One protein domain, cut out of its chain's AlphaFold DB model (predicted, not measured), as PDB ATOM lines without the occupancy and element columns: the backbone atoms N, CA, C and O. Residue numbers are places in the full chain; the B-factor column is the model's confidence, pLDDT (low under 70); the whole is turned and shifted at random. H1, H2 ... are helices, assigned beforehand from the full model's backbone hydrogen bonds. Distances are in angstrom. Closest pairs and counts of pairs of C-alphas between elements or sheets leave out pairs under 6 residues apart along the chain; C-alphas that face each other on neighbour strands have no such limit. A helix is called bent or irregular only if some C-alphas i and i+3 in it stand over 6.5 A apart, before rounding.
ATOM      1  N   PHE A  44      58.847  12.617 -10.828       83.94
ATOM      2  CA  PHE A  44      57.569  12.901 -11.494       83.94
ATOM      3  C   PHE A  44      57.414  12.221 -12.860       83.94
ATOM      4  O   PHE A  44      56.438  12.478 -13.562       83.94
ATOM      5  N   LYS A  45      58.329  11.313 -13.227       86.19
ATOM      6  CA  LYS A  45      58.351  10.628 -14.528       86.19
ATOM      7  C   LYS A  45      57.006   9.995 -14.871       86.19
ATOM      8  O   LYS A  45      56.503  10.195 -15.970       86.19
ATOM      9  N   SER A  46      56.423   9.256 -13.929       84.19
ATOM     10  CA  SER A  46      55.136   8.587 -14.126       84.19
ATOM     11  C   SER A  46      53.994   9.583 -14.333       84.19
ATOM     12  O   SER A  46      53.157   9.361 -15.195       84.19
ATOM     13  N   LEU A  47      53.982  10.702 -13.599       86.50
ATOM     14  CA  LEU A  47      52.964  11.744 -13.759       86.50
ATOM     15  C   LEU A  47      53.081  12.432 -15.124       86.50
ATOM     16  O   LEU A  47      52.083  12.568 -15.823       86.50
ATOM     17  N   LEU A  48      54.297  12.818 -15.522       87.75
ATOM     18  CA  LEU A  48      54.553  13.429 -16.826       87.75
ATOM     19  C   LEU A  48      54.115  12.502 -17.964       87.75
ATOM     20  O   LEU A  48      53.468  12.931 -18.908       87.75
ATOM     21  N   LEU A  49      54.439  11.218 -17.850       89.00
ATOM     22  CA  LEU A  49      54.054  10.202 -18.818       89.00
ATOM     23  C   LEU A  49      52.527  10.055 -18.926       89.00
ATOM     24  O   LEU A  49      52.018   9.993 -20.039       89.00
ATOM     25  N   ILE A  50      51.803  10.034 -17.800       90.19
ATOM     26  CA  ILE A  50      50.329  10.005 -17.791       90.19
ATOM     27  C   ILE A  50      49.779  11.237 -18.522       90.19
ATOM     28  O   ILE A  50      48.933  11.101 -19.404       90.19
ATOM     29  N   LEU A  51      50.293  12.428 -18.195       91.31
ATOM     30  CA  LEU A  51      49.870  13.683 -18.819       91.31
ATOM     31  C   LEU A  51      50.136  13.700 -20.326       91.31
ATOM     32  O   LEU A  51      49.294  14.176 -21.074       91.31
ATOM     33  N   LEU A  52      51.271  13.167 -20.781       92.44
ATOM     34  CA  LEU A  52      51.597  13.097 -22.207       92.44
ATOM     35  C   LEU A  52      50.735  12.065 -22.942       92.44
ATOM     36  O   LEU A  52      50.181  12.380 -23.990       92.44
ATOM     37  N   LEU A  53      50.597  10.854 -22.391       92.94
ATOM     38  CA  LEU A  53      49.841   9.770 -23.024       92.94
ATOM     39  C   LEU A  53      48.353  10.095 -23.154       92.94
ATOM     40  O   LEU A  53      47.749   9.700 -24.140       92.94
ATOM     41  N   ILE A  54      47.779  10.820 -22.194       93.81
ATOM     42  CA  ILE A  54      46.379  11.259 -22.249       93.81
ATOM     43  C   ILE A  54      46.254  12.587 -23.003       93.81
ATOM     44  O   ILE A  54      45.404  12.739 -23.876       93.81
ATOM     45  N   GLY A  55      47.104  13.559 -22.673       92.38
ATOM     46  CA  GLY A  55      46.992  14.929 -23.160       92.38
ATOM     47  C   GLY A  55      47.252  15.068 -24.655       92.38
ATOM     48  O   GLY A  55      46.552  15.839 -25.300       92.38
ATOM     49  N   ILE A  56      48.204  14.317 -25.224       93.12
ATOM     50  CA  ILE A  56      48.510  14.408 -26.660       93.12
ATOM     51  C   ILE A  56      47.324  13.929 -27.513       93.12
ATOM     52  O   ILE A  56      46.878  14.712 -28.350       93.12
ATOM     53  N   PRO A  57      46.762  12.715 -27.324       93.19
ATOM     54  CA  PRO A  57      45.607  12.301 -28.113       93.19
ATOM     55  C   PRO A  57      44.385  13.189 -27.875       93.19
ATOM     56  O   PRO A  57      43.729  13.543 -28.844       93.19
ATOM     57  N   LEU A  58      44.106  13.608 -26.631       93.44
ATOM     58  CA  LEU A  58      43.011  14.550 -26.364       93.44
ATOM     59  C   LEU A  58      43.196  15.856 -27.147       93.44
ATOM     60  O   LEU A  58      42.252  16.326 -27.774       93.44
ATOM     61  N   LEU A  59      44.399  16.435 -27.131       93.00
ATOM     62  CA  LEU A  59      44.696  17.665 -27.863       93.00
ATOM     63  C   LEU A  59      44.484  17.469 -29.365       93.00
ATOM     64  O   LEU A  59      43.807  18.282 -29.980       93.00
ATOM     65  N   ILE A  60      45.035  16.398 -29.944       91.31
ATOM     66  CA  ILE A  60      44.894  16.101 -31.375       91.31
ATOM     67  C   ILE A  60      43.409  16.005 -31.732       91.31
ATOM     68  O   ILE A  60      42.932  16.786 -32.546       91.31
ATOM     69  N   ILE A  61      42.665  15.134 -31.045       91.69
ATOM     70  CA  ILE A  61      41.257  14.858 -31.352       91.69
ATOM     71  C   ILE A  61      40.374  16.104 -31.216       91.69
ATOM     72  O   ILE A  61      39.464  16.293 -32.010       91.69
ATOM     73  N   ASN A  62      40.668  16.987 -30.261       90.69
ATOM     74  CA  ASN A  62      39.873  18.194 -30.022       90.69
ATOM     75  C   ASN A  62      40.328  19.430 -30.817       90.69
ATOM     76  O   ASN A  62      39.708  20.484 -30.698       90.69
ATOM     77  N   THR A  63      41.422  19.348 -31.581       89.12
ATOM     78  CA  THR A  63      41.926  20.482 -32.385       89.12
ATOM     79  C   THR A  63      41.906  20.219 -33.886       89.12
ATOM     80  O   THR A  63      41.953  21.171 -34.662       89.12
ATOM     81  N   THR A  64      41.821  18.958 -34.312       85.00
ATOM     82  CA  THR A  64      41.687  18.574 -35.723       85.00
ATOM     83  C   THR A  64      40.232  18.281 -36.078       85.00
ATOM     84  O   THR A  64      39.547  17.632 -35.293       85.00
ATOM     85  N   THR A  65      39.770  18.671 -37.272       79.81
ATOM     86  CA  THR A  65      38.462  18.257 -37.813       79.81
ATOM     87  C   THR A  65      38.512  16.787 -38.242       79.81
ATOM     88  O   THR A  65      38.837  16.450 -39.378       79.81
ATOM     89  N   ILE A  66      38.245  15.872 -37.306       77.81
ATOM     90  CA  ILE A  66      38.396  14.422 -37.534       77.81
ATOM     91  C   ILE A  66      37.494  13.929 -38.656       77.81
ATOM     92  O   ILE A  66      37.953  13.140 -39.484       77.81
ATOM     93  N   GLU A  67      36.252  14.416 -38.694       72.19
ATOM     94  CA  GLU A  67      35.262  14.033 -39.703       72.19
ATOM     95  C   GLU A  67      35.773  14.254 -41.135       72.19
ATOM     96  O   GLU A  67      35.492  13.463 -42.031       72.19
ATOM     97  N   GLU A  68      36.595  15.284 -41.343       71.81
ATOM     98  CA  GLU A  68      37.125  15.638 -42.660       71.81
ATOM     99  C   GLU A  68      38.404  14.871 -43.027       71.81
ATOM    100  O   GLU A  68      38.685  14.680 -44.210       71.81
ATOM    101  N   VAL A  69      39.200  14.448 -42.037       72.38
ATOM    102  CA  VAL A  69      40.575  13.960 -42.267       72.38
ATOM    103  C   VAL A  69      40.736  12.458 -42.019       72.38
ATOM    104  O   VAL A  69      41.500  11.802 -42.728       72.38
ATOM    105  N   PHE A  70      40.052  11.900 -41.017       75.88
ATOM    106  CA  PHE A  70      40.324  10.549 -40.505       75.88
ATOM    107  C   PHE A  70      39.079   9.673 -40.305       75.88
ATOM    108  O   PHE A  70      39.223   8.544 -39.834       75.88
ATOM    109  N   HIS A  71      37.880  10.152 -40.651       82.06
ATOM    110  CA  HIS A  71      36.647   9.383 -40.475       82.06
ATOM    111  C   HIS A  71      36.676   8.071 -41.270       82.06
ATOM    112  O   HIS A  71      36.825   8.060 -42.495       82.06
ATOM    113  N   LEU A  72      36.489   6.952 -40.572       80.31
ATOM    114  CA  LEU A  72      36.365   5.635 -41.182       80.31
ATOM    115  C   LEU A  72      34.905   5.390 -41.555       80.31
ATOM    116  O   LEU A  72      34.018   5.453 -40.713       80.31
ATOM    117  N   THR A  73      34.638   5.091 -42.823       80.31
ATOM    118  CA  THR A  73      33.283   4.706 -43.250       80.31
ATOM    119  C   THR A  73      32.872   3.359 -42.644       80.31
ATOM    120  O   THR A  73      33.723   2.496 -42.415       80.31
ATOM    121  N   ILE A 317      58.328  -1.770 -13.180       94.62
ATOM    122  CA  ILE A 317      57.071  -2.510 -13.396       94.62
ATOM    123  C   ILE A 317      55.872  -1.554 -13.364       94.62
ATOM    124  O   ILE A 317      55.000  -1.634 -14.227       94.62
ATOM    125  N   LYS A 318      55.843  -0.616 -12.410       94.06
ATOM    126  CA  LYS A 318      54.796   0.411 -12.290       94.06
ATOM    127  C   LYS A 318      54.702   1.264 -13.554       94.06
ATOM    128  O   LYS A 318      53.618   1.411 -14.105       94.06
ATOM    129  N   ILE A 319      55.834   1.776 -14.044       93.81
ATOM    130  CA  ILE A 319      55.903   2.561 -15.285       93.81
ATOM    131  C   ILE A 319      55.431   1.724 -16.470       93.81
ATOM    132  O   ILE A 319      54.646   2.210 -17.275       93.81
ATOM    133  N   TYR A 320      55.874   0.469 -16.567       96.44
ATOM    134  CA  TYR A 320      55.425  -0.425 -17.628       96.44
ATOM    135  C   TYR A 320      53.899  -0.589 -17.632       96.44
ATOM    136  O   TYR A 320      53.280  -0.421 -18.677       96.44
ATOM    137  N   LEU A 321      53.284  -0.853 -16.475       96.69
ATOM    138  CA  LEU A 321      51.829  -0.985 -16.363       96.69
ATOM    139  C   LEU A 321      51.104   0.326 -16.699       96.69
ATOM    140  O   LEU A 321      50.114   0.289 -17.419       96.69
ATOM    141  N   ILE A 322      51.609   1.480 -16.243       95.12
ATOM    142  CA  ILE A 322      51.043   2.795 -16.588       95.12
ATOM    143  C   ILE A 322      51.048   3.003 -18.104       95.12
ATOM    144  O   ILE A 322      50.004   3.316 -18.666       95.12
ATOM    145  N   ILE A 323      52.198   2.812 -18.764       96.19
ATOM    146  CA  ILE A 323      52.318   2.987 -20.219       96.19
ATOM    147  C   ILE A 323      51.352   2.046 -20.930       96.19
ATOM    148  O   ILE A 323      50.542   2.486 -21.735       96.19
ATOM    149  N   SER A 324      51.422   0.754 -20.619       96.38
ATOM    150  CA  SER A 324      50.671  -0.268 -21.339       96.38
ATOM    151  C   SER A 324      49.160  -0.119 -21.181       96.38
ATOM    152  O   SER A 324      48.447  -0.159 -22.179       96.38
ATOM    153  N   LEU A 325      48.663   0.095 -19.959       95.75
ATOM    154  CA  LEU A 325      47.223   0.220 -19.727       95.75
ATOM    155  C   LEU A 325      46.667   1.538 -20.276       95.75
ATOM    156  O   LEU A 325      45.582   1.534 -20.851       95.75
ATOM    157  N   LEU A 326      47.427   2.639 -20.197       95.25
ATOM    158  CA  LEU A 326      47.021   3.893 -20.833       95.25
ATOM    159  C   LEU A 326      47.062   3.818 -22.356       95.25
ATOM    160  O   LEU A 326      46.181   4.377 -22.993       95.25
ATOM    161  N   MET A 327      48.026   3.122 -22.962       93.69
ATOM    162  CA  MET A 327      48.030   2.942 -24.419       93.69
ATOM    163  C   MET A 327      46.777   2.198 -24.889       93.69
ATOM    164  O   MET A 327      46.163   2.619 -25.866       93.69
ATOM    165  N   ILE A 328      46.355   1.147 -24.177       92.25
ATOM    166  CA  ILE A 328      45.101   0.434 -24.473       92.25
ATOM    167  C   ILE A 328      43.903   1.381 -24.327       92.25
ATOM    168  O   ILE A 328      43.070   1.473 -25.229       92.25
ATOM    169  N   PHE A 329      43.853   2.126 -23.221       93.56
ATOM    170  CA  PHE A 329      42.789   3.089 -22.952       93.56
ATOM    171  C   PHE A 329      42.695   4.175 -24.033       93.56
ATOM    172  O   PHE A 329      41.612   4.500 -24.508       93.56
ATOM    173  N   MET A 330      43.827   4.713 -24.482       94.12
ATOM    174  CA  MET A 330      43.838   5.730 -25.532       94.12
ATOM    175  C   MET A 330      43.596   5.138 -26.921       94.12
ATOM    176  O   MET A 330      43.081   5.836 -27.785       94.12
ATOM    177  N   THR A 331      43.895   3.856 -27.142       91.19
ATOM    178  CA  THR A 331      43.536   3.167 -28.392       91.19
ATOM    179  C   THR A 331      42.024   3.091 -28.561       91.19
ATOM    180  O   THR A 331      41.527   3.368 -29.648       91.19
ATOM    181  N   SER A 332      41.283   2.776 -27.493       92.12
ATOM    182  CA  SER A 332      39.817   2.768 -27.556       92.12
ATOM    183  C   SER A 332      39.243   4.172 -27.757       92.12
ATOM    184  O   SER A 332      38.357   4.343 -28.587       92.12
ATOM    185  N   TYR A 333      39.807   5.196 -27.105       94.06
ATOM    186  CA  TYR A 333      39.436   6.595 -27.352       94.06
ATOM    187  C   TYR A 333      39.635   7.016 -28.816       94.06
ATOM    188  O   TYR A 333      38.721   7.561 -29.430       94.06
ATOM    189  N   LEU A 334      40.811   6.732 -29.384       92.12
ATOM    190  CA  LEU A 334      41.121   7.044 -30.781       92.12
ATOM    191  C   LEU A 334      40.209   6.285 -31.747       92.12
ATOM    192  O   LEU A 334      39.746   6.864 -32.724       92.12
ATOM    193  N   TYR A 335      39.916   5.015 -31.460       90.25
ATOM    194  CA  TYR A 335      38.972   4.239 -32.258       90.25
ATOM    195  C   TYR A 335      37.590   4.896 -32.292       90.25
ATOM    196  O   TYR A 335      37.054   5.100 -33.376       90.25
ATOM    197  N   VAL A 336      37.041   5.267 -31.130       91.62
ATOM    198  CA  VAL A 336      35.723   5.915 -31.063       91.62
ATOM    199  C   VAL A 336      35.736   7.249 -31.812       91.62
ATOM    200  O   VAL A 336      34.783   7.568 -32.516       91.62
ATOM    201  N   ALA A 337      36.834   8.000 -31.732       92.00
ATOM    202  CA  ALA A 337      36.969   9.251 -32.468       92.00
ATOM    203  C   ALA A 337      36.954   9.055 -33.989       92.00
ATOM    204  O   ALA A 337      36.277   9.799 -34.687       92.00
ATOM    205  N   PHE A 338      37.669   8.050 -34.501       89.56
ATOM    206  CA  PHE A 338      37.728   7.773 -35.940       89.56
ATOM    207  C   PHE A 338      36.482   7.076 -36.487       89.56
ATOM    208  O   PHE A 338      36.198   7.199 -37.675       89.56
ATOM    209  N   ALA A 339      35.773   6.315 -35.651       87.50
ATOM    210  CA  ALA A 339      34.562   5.605 -36.045       87.50
ATOM    211  C   ALA A 339      33.301   6.479 -35.980       87.50
ATOM    212  O   ALA A 339      32.349   6.208 -36.703       87.50
ATOM    213  N   TRP A 340      33.292   7.499 -35.119       88.38
ATOM    214  CA  TRP A 340      32.166   8.417 -34.966       88.38
ATOM    215  C   TRP A 340      32.630   9.868 -35.102       88.38
ATOM    216  O   TRP A 340      32.662  10.393 -36.209       88.38
ATOM    217  N   ASN A 341      32.984  10.527 -33.998       89.94
ATOM    218  CA  ASN A 341      33.480  11.906 -33.983       89.94
ATOM    219  C   ASN A 341      34.107  12.256 -32.624       89.94
ATOM    220  O   ASN A 341      34.118  11.450 -31.684       89.94
ATOM    221  N   GLU A 342      34.626  13.478 -32.495       92.44
ATOM    222  CA  GLU A 342      35.249  13.977 -31.270       92.44
ATOM    223  C   GLU A 342      34.281  14.036 -30.078       92.44
ATOM    224  O   GLU A 342      34.688  13.787 -28.938       92.44
ATOM    225  N   GLN A 343      32.994  14.319 -30.312       92.56
ATOM    226  CA  GLN A 343      31.999  14.419 -29.247       92.56
ATOM    227  C   GLN A 343      31.730  13.049 -28.612       92.56
ATOM    228  O   GLN A 343      31.769  12.919 -27.381       92.56
ATOM    229  N   GLU A 344      31.517  12.019 -29.432       92.94
ATOM    230  CA  GLU A 344      31.338  10.642 -28.967       92.94
ATOM    231  C   GLU A 344      32.611  10.103 -28.314       92.94
ATOM    232  O   GLU A 344      32.544   9.479 -27.252       92.94
ATOM    233  N   ALA A 345      33.787  10.427 -28.860       93.94
ATOM    234  CA  ALA A 345      35.061  10.057 -28.253       93.94
ATOM    235  C   ALA A 345      35.226  10.651 -26.852       93.94
ATOM    236  O   ALA A 345      35.595   9.945 -25.914       93.94
ATOM    237  N   ASN A 346      34.931  11.940 -26.675       94.94
ATOM    238  CA  ASN A 346      35.023  12.598 -25.373       94.94
ATOM    239  C   ASN A 346      33.995  12.036 -24.379       94.94
ATOM    240  O   ASN A 346      34.329  11.774 -23.222       94.94
ATOM    241  N   SER A 347      32.763  11.784 -24.830       95.06
ATOM    242  CA  SER A 347      31.724  11.104 -24.044       95.06
ATOM    243  C   SER A 347      32.198   9.722 -23.575       95.06
ATOM    244  O   SER A 347      32.121   9.405 -22.383       95.06
ATOM    245  N   PHE A 348      32.768   8.927 -24.484       94.50
ATOM    246  CA  PHE A 348      33.362   7.625 -24.189       94.50
ATOM    247  C   PHE A 348      34.540   7.727 -23.217       94.50
ATOM    248  O   PHE A 348      34.623   6.934 -22.279       94.50
ATOM    249  N   PHE A 349      35.427   8.709 -23.393       95.12
ATOM    250  CA  PHE A 349      36.583   8.943 -22.527       95.12
ATOM    251  C   PHE A 349      36.158   9.183 -21.077       95.12
ATOM    252  O   PHE A 349      36.631   8.493 -20.172       95.12
ATOM    253  N   PHE A 350      35.217  10.105 -20.847       93.62
ATOM    254  CA  PHE A 350      34.725  10.395 -19.499       93.62
ATOM    255  C   PHE A 350      34.012   9.192 -18.885       93.62
ATOM    256  O   PHE A 350      34.311   8.830 -17.747       93.62
ATOM    257  N   LYS A 351      33.134   8.512 -19.635       92.38
ATOM    258  CA  LYS A 351      32.479   7.279 -19.164       92.38
ATOM    259  C   LYS A 351      33.502   6.200 -18.804       92.38
ATOM    260  O   LYS A 351      33.380   5.568 -17.759       92.38
ATOM    261  N   SER A 352      34.542   6.037 -19.619       92.62
ATOM    262  CA  SER A 352      35.611   5.062 -19.398       92.62
ATOM    263  C   SER A 352      36.472   5.390 -18.175       92.62
ATOM    264  O   SER A 352      36.923   4.469 -17.498       92.62
ATOM    265  N   ILE A 353      36.679   6.670 -17.840       91.94
ATOM    266  CA  ILE A 353      37.362   7.056 -16.594       91.94
ATOM    267  C   ILE A 353      36.584   6.558 -15.374       91.94
ATOM    268  O   ILE A 353      37.195   5.981 -14.480       91.94
ATOM    269  N   PHE A 354      35.265   6.745 -15.337       90.44
ATOM    270  CA  PHE A 354      34.441   6.278 -14.215       90.44
ATOM    271  C   PHE A 354      34.267   4.752 -14.211       90.44
ATOM    272  O   PHE A 354      34.260   4.122 -13.163       90.44
ATOM    273  N   ALA A 355      34.184   4.115 -15.381       89.69
ATOM    274  CA  ALA A 355      34.053   2.658 -15.451       89.69
ATOM    275  C   ALA A 355      35.358   1.919 -15.092       89.69
ATOM    276  O   ALA A 355      35.331   0.867 -14.456       89.69
ATOM    277  N   TYR A 356      36.515   2.453 -15.500       92.75
ATOM    278  CA  TYR A 356      37.784   1.718 -15.486       92.75
ATOM    279  C   TYR A 356      38.919   2.410 -14.727       92.75
ATOM    280  O   TYR A 356      39.944   1.779 -14.464       92.75
ATOM    281  N   GLY A 357      38.778   3.683 -14.349       93.25
ATOM    282  CA  GLY A 357      39.847   4.474 -13.735       93.25
ATOM    283  C   GLY A 357      40.326   3.898 -12.406       93.25
ATOM    284  O   GLY A 357      41.530   3.689 -12.222       93.25
ATOM    285  N   TYR A 358      39.398   3.562 -11.503       94.75
ATOM    286  CA  TYR A 358      39.745   2.884 -10.252       94.75
ATOM    287  C   TYR A 358      40.403   1.519 -10.506       94.75
ATOM    288  O   TYR A 358      41.396   1.186  -9.861       94.75
ATOM    289  N   ILE A 359      39.900   0.744 -11.468       95.56
ATOM    290  CA  ILE A 359      40.421  -0.593 -11.792       95.56
ATOM    291  C   ILE A 359      41.847  -0.513 -12.312       95.56
ATOM    292  O   ILE A 359      42.723  -1.225 -11.826       95.56
ATOM    293  N   MET A 360      42.110   0.397 -13.244       95.25
ATOM    294  CA  MET A 360      43.448   0.640 -13.766       95.25
ATOM    295  C   MET A 360      44.406   1.056 -12.641       95.25
ATOM    296  O   MET A 360      45.489   0.484 -12.516       95.25
ATOM    297  N   LEU A 361      43.990   1.981 -11.768       94.50
ATOM    298  CA  LEU A 361      44.768   2.384 -10.593       94.50
ATOM    299  C   LEU A 361      45.031   1.201  -9.653       94.50
ATOM    300  O   LEU A 361      46.163   1.015  -9.199       94.50
ATOM    301  N   TYR A 362      44.021   0.372  -9.393       96.31
ATOM    302  CA  TYR A 362      44.136  -0.811  -8.551       96.31
ATOM    303  C   TYR A 362      45.106  -1.845  -9.130       96.31
ATOM    304  O   TYR A 362      45.971  -2.339  -8.400       96.31
ATOM    305  N   LEU A 363      45.005  -2.146 -10.428       96.88
ATOM    306  CA  LEU A 363      45.904  -3.062 -11.126       96.88
ATOM    307  C   LEU A 363      47.340  -2.542 -11.076       96.88
ATOM    308  O   LEU A 363      48.221  -3.262 -10.615       96.88
ATOM    309  N   ILE A 364      47.579  -1.280 -11.449       95.56
ATOM    310  CA  ILE A 364      48.913  -0.659 -11.401       95.56
ATOM    311  C   ILE A 364      49.488  -0.750  -9.989       95.56
ATOM    312  O   ILE A 364      50.619  -1.202  -9.799       95.56
ATOM    313  N   ALA A 365      48.716  -0.354  -8.981       93.50
ATOM    314  CA  ALA A 365      49.188  -0.302  -7.609       93.50
ATOM    315  C   ALA A 365      49.415  -1.697  -7.016       93.50
ATOM    316  O   ALA A 365      50.354  -1.886  -6.249       93.50
ATOM    317  N   THR A 366      48.573  -2.683  -7.315       94.00
ATOM    318  CA  THR A 366      48.687  -4.035  -6.746       94.00
ATOM    319  C   THR A 366      49.753  -4.859  -7.461       94.00
ATOM    320  O   THR A 366      50.586  -5.481  -6.806       94.00
ATOM    321  N   LEU A 367      49.775  -4.821  -8.794       95.19
ATOM    322  CA  LEU A 367      50.631  -5.668  -9.626       95.19
ATOM    323  C   LEU A 367      52.075  -5.151  -9.749       95.19
ATOM    324  O   LEU A 367      52.987  -5.935  -9.998       95.19
ATOM    325  N   SER A 368      52.324  -3.862  -9.502       93.69
ATOM    326  CA  SER A 368      53.694  -3.322  -9.470       93.69
ATOM    327  C   SER A 368      54.455  -3.593  -8.176       93.69
ATOM    328  O   SER A 368      55.667  -3.400  -8.128       93.69
ATOM    329  N   ARG A 369      53.771  -4.027  -7.111       87.56
ATOM    330  CA  ARG A 369      54.413  -4.238  -5.815       87.56
ATOM    331  C   ARG A 369      55.020  -5.631  -5.733       87.56
ATOM    332  O   ARG A 369      54.360  -6.647  -5.927       87.56
ATOM    333  N   PHE A 370      56.288  -5.695  -5.361       84.25
ATOM    334  CA  PHE A 370      56.930  -6.948  -5.013       84.25
ATOM    335  C   PHE A 370      57.931  -6.758  -3.883       84.25
ATOM    336  O   PHE A 370      58.806  -5.900  -3.955       84.25
TER     337      PHE A 370
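This is residues 44 to 73 and 317 to 370 of the 392 residues of an uncharacterized protein of Kordia sp (UniProt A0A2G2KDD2). A long, narrow helical bundle: H1 and H3 run side by side, and the bent helix H4 folds back along H3, touching it near both ends of H3. The little helix H2 sits at one end, after H1. The printed part has 84 residues with four named helices, in the order H1, H2, H3, H4, and no named strand; the class is all helix. It is only just compact, close to loose, with a radius of gyration of the C-alphas of 14.0 A, and spans 48 by 24 by 17 A.

H1, residues 44 to 63, begins with C-alpha 44 at (57.569, 12.901, -11.494) and is 27.2 A long. H2 is residues 66 to 69. H3, residues 317 to 339, is 32.9 A long. H4, residues 342 to 367, was assigned as one helix by its hydrogen bonds but is bent: C-alphas 355 and 358 are 7.7 A apart. Its arms are H4a, residues 342 to 355, 19.5 A, and H4b, residues 358 to 367, ending with C-alpha 367 at (50.631, -5.668, -9.626).

H3 is the hub. H1 touches it the same way at a shallow tilt of 5 degrees, the closest C-alphas being Ser 46 and Ile 319, 6.2 A. H3 and H4a form a helical hairpin at a steep tilt of 38 degrees; C-alphas 337 and 345 come closest, 4.7 A. With residues 318 to 325 alone, H3 touches H4b, closest at C-alphas 321 and 364, 5.8 A. H1 and H4b are apart. Every O i to N i+4 pair is within hydrogen-bond range in H3, H4a and H4b; in H1, 15 of 16 are, and H2 is too short for one.

The C-alphas of Glu 68 and Phe 370, the two farthest apart, are 48.2 A apart. Residues 74 to 316 are not printed; C-alphas 73 and 317 are 38.8 A apart across this cut. The links H1 to H2 and H3 to H4 are tight. No printed residue has a pLDDT under 70.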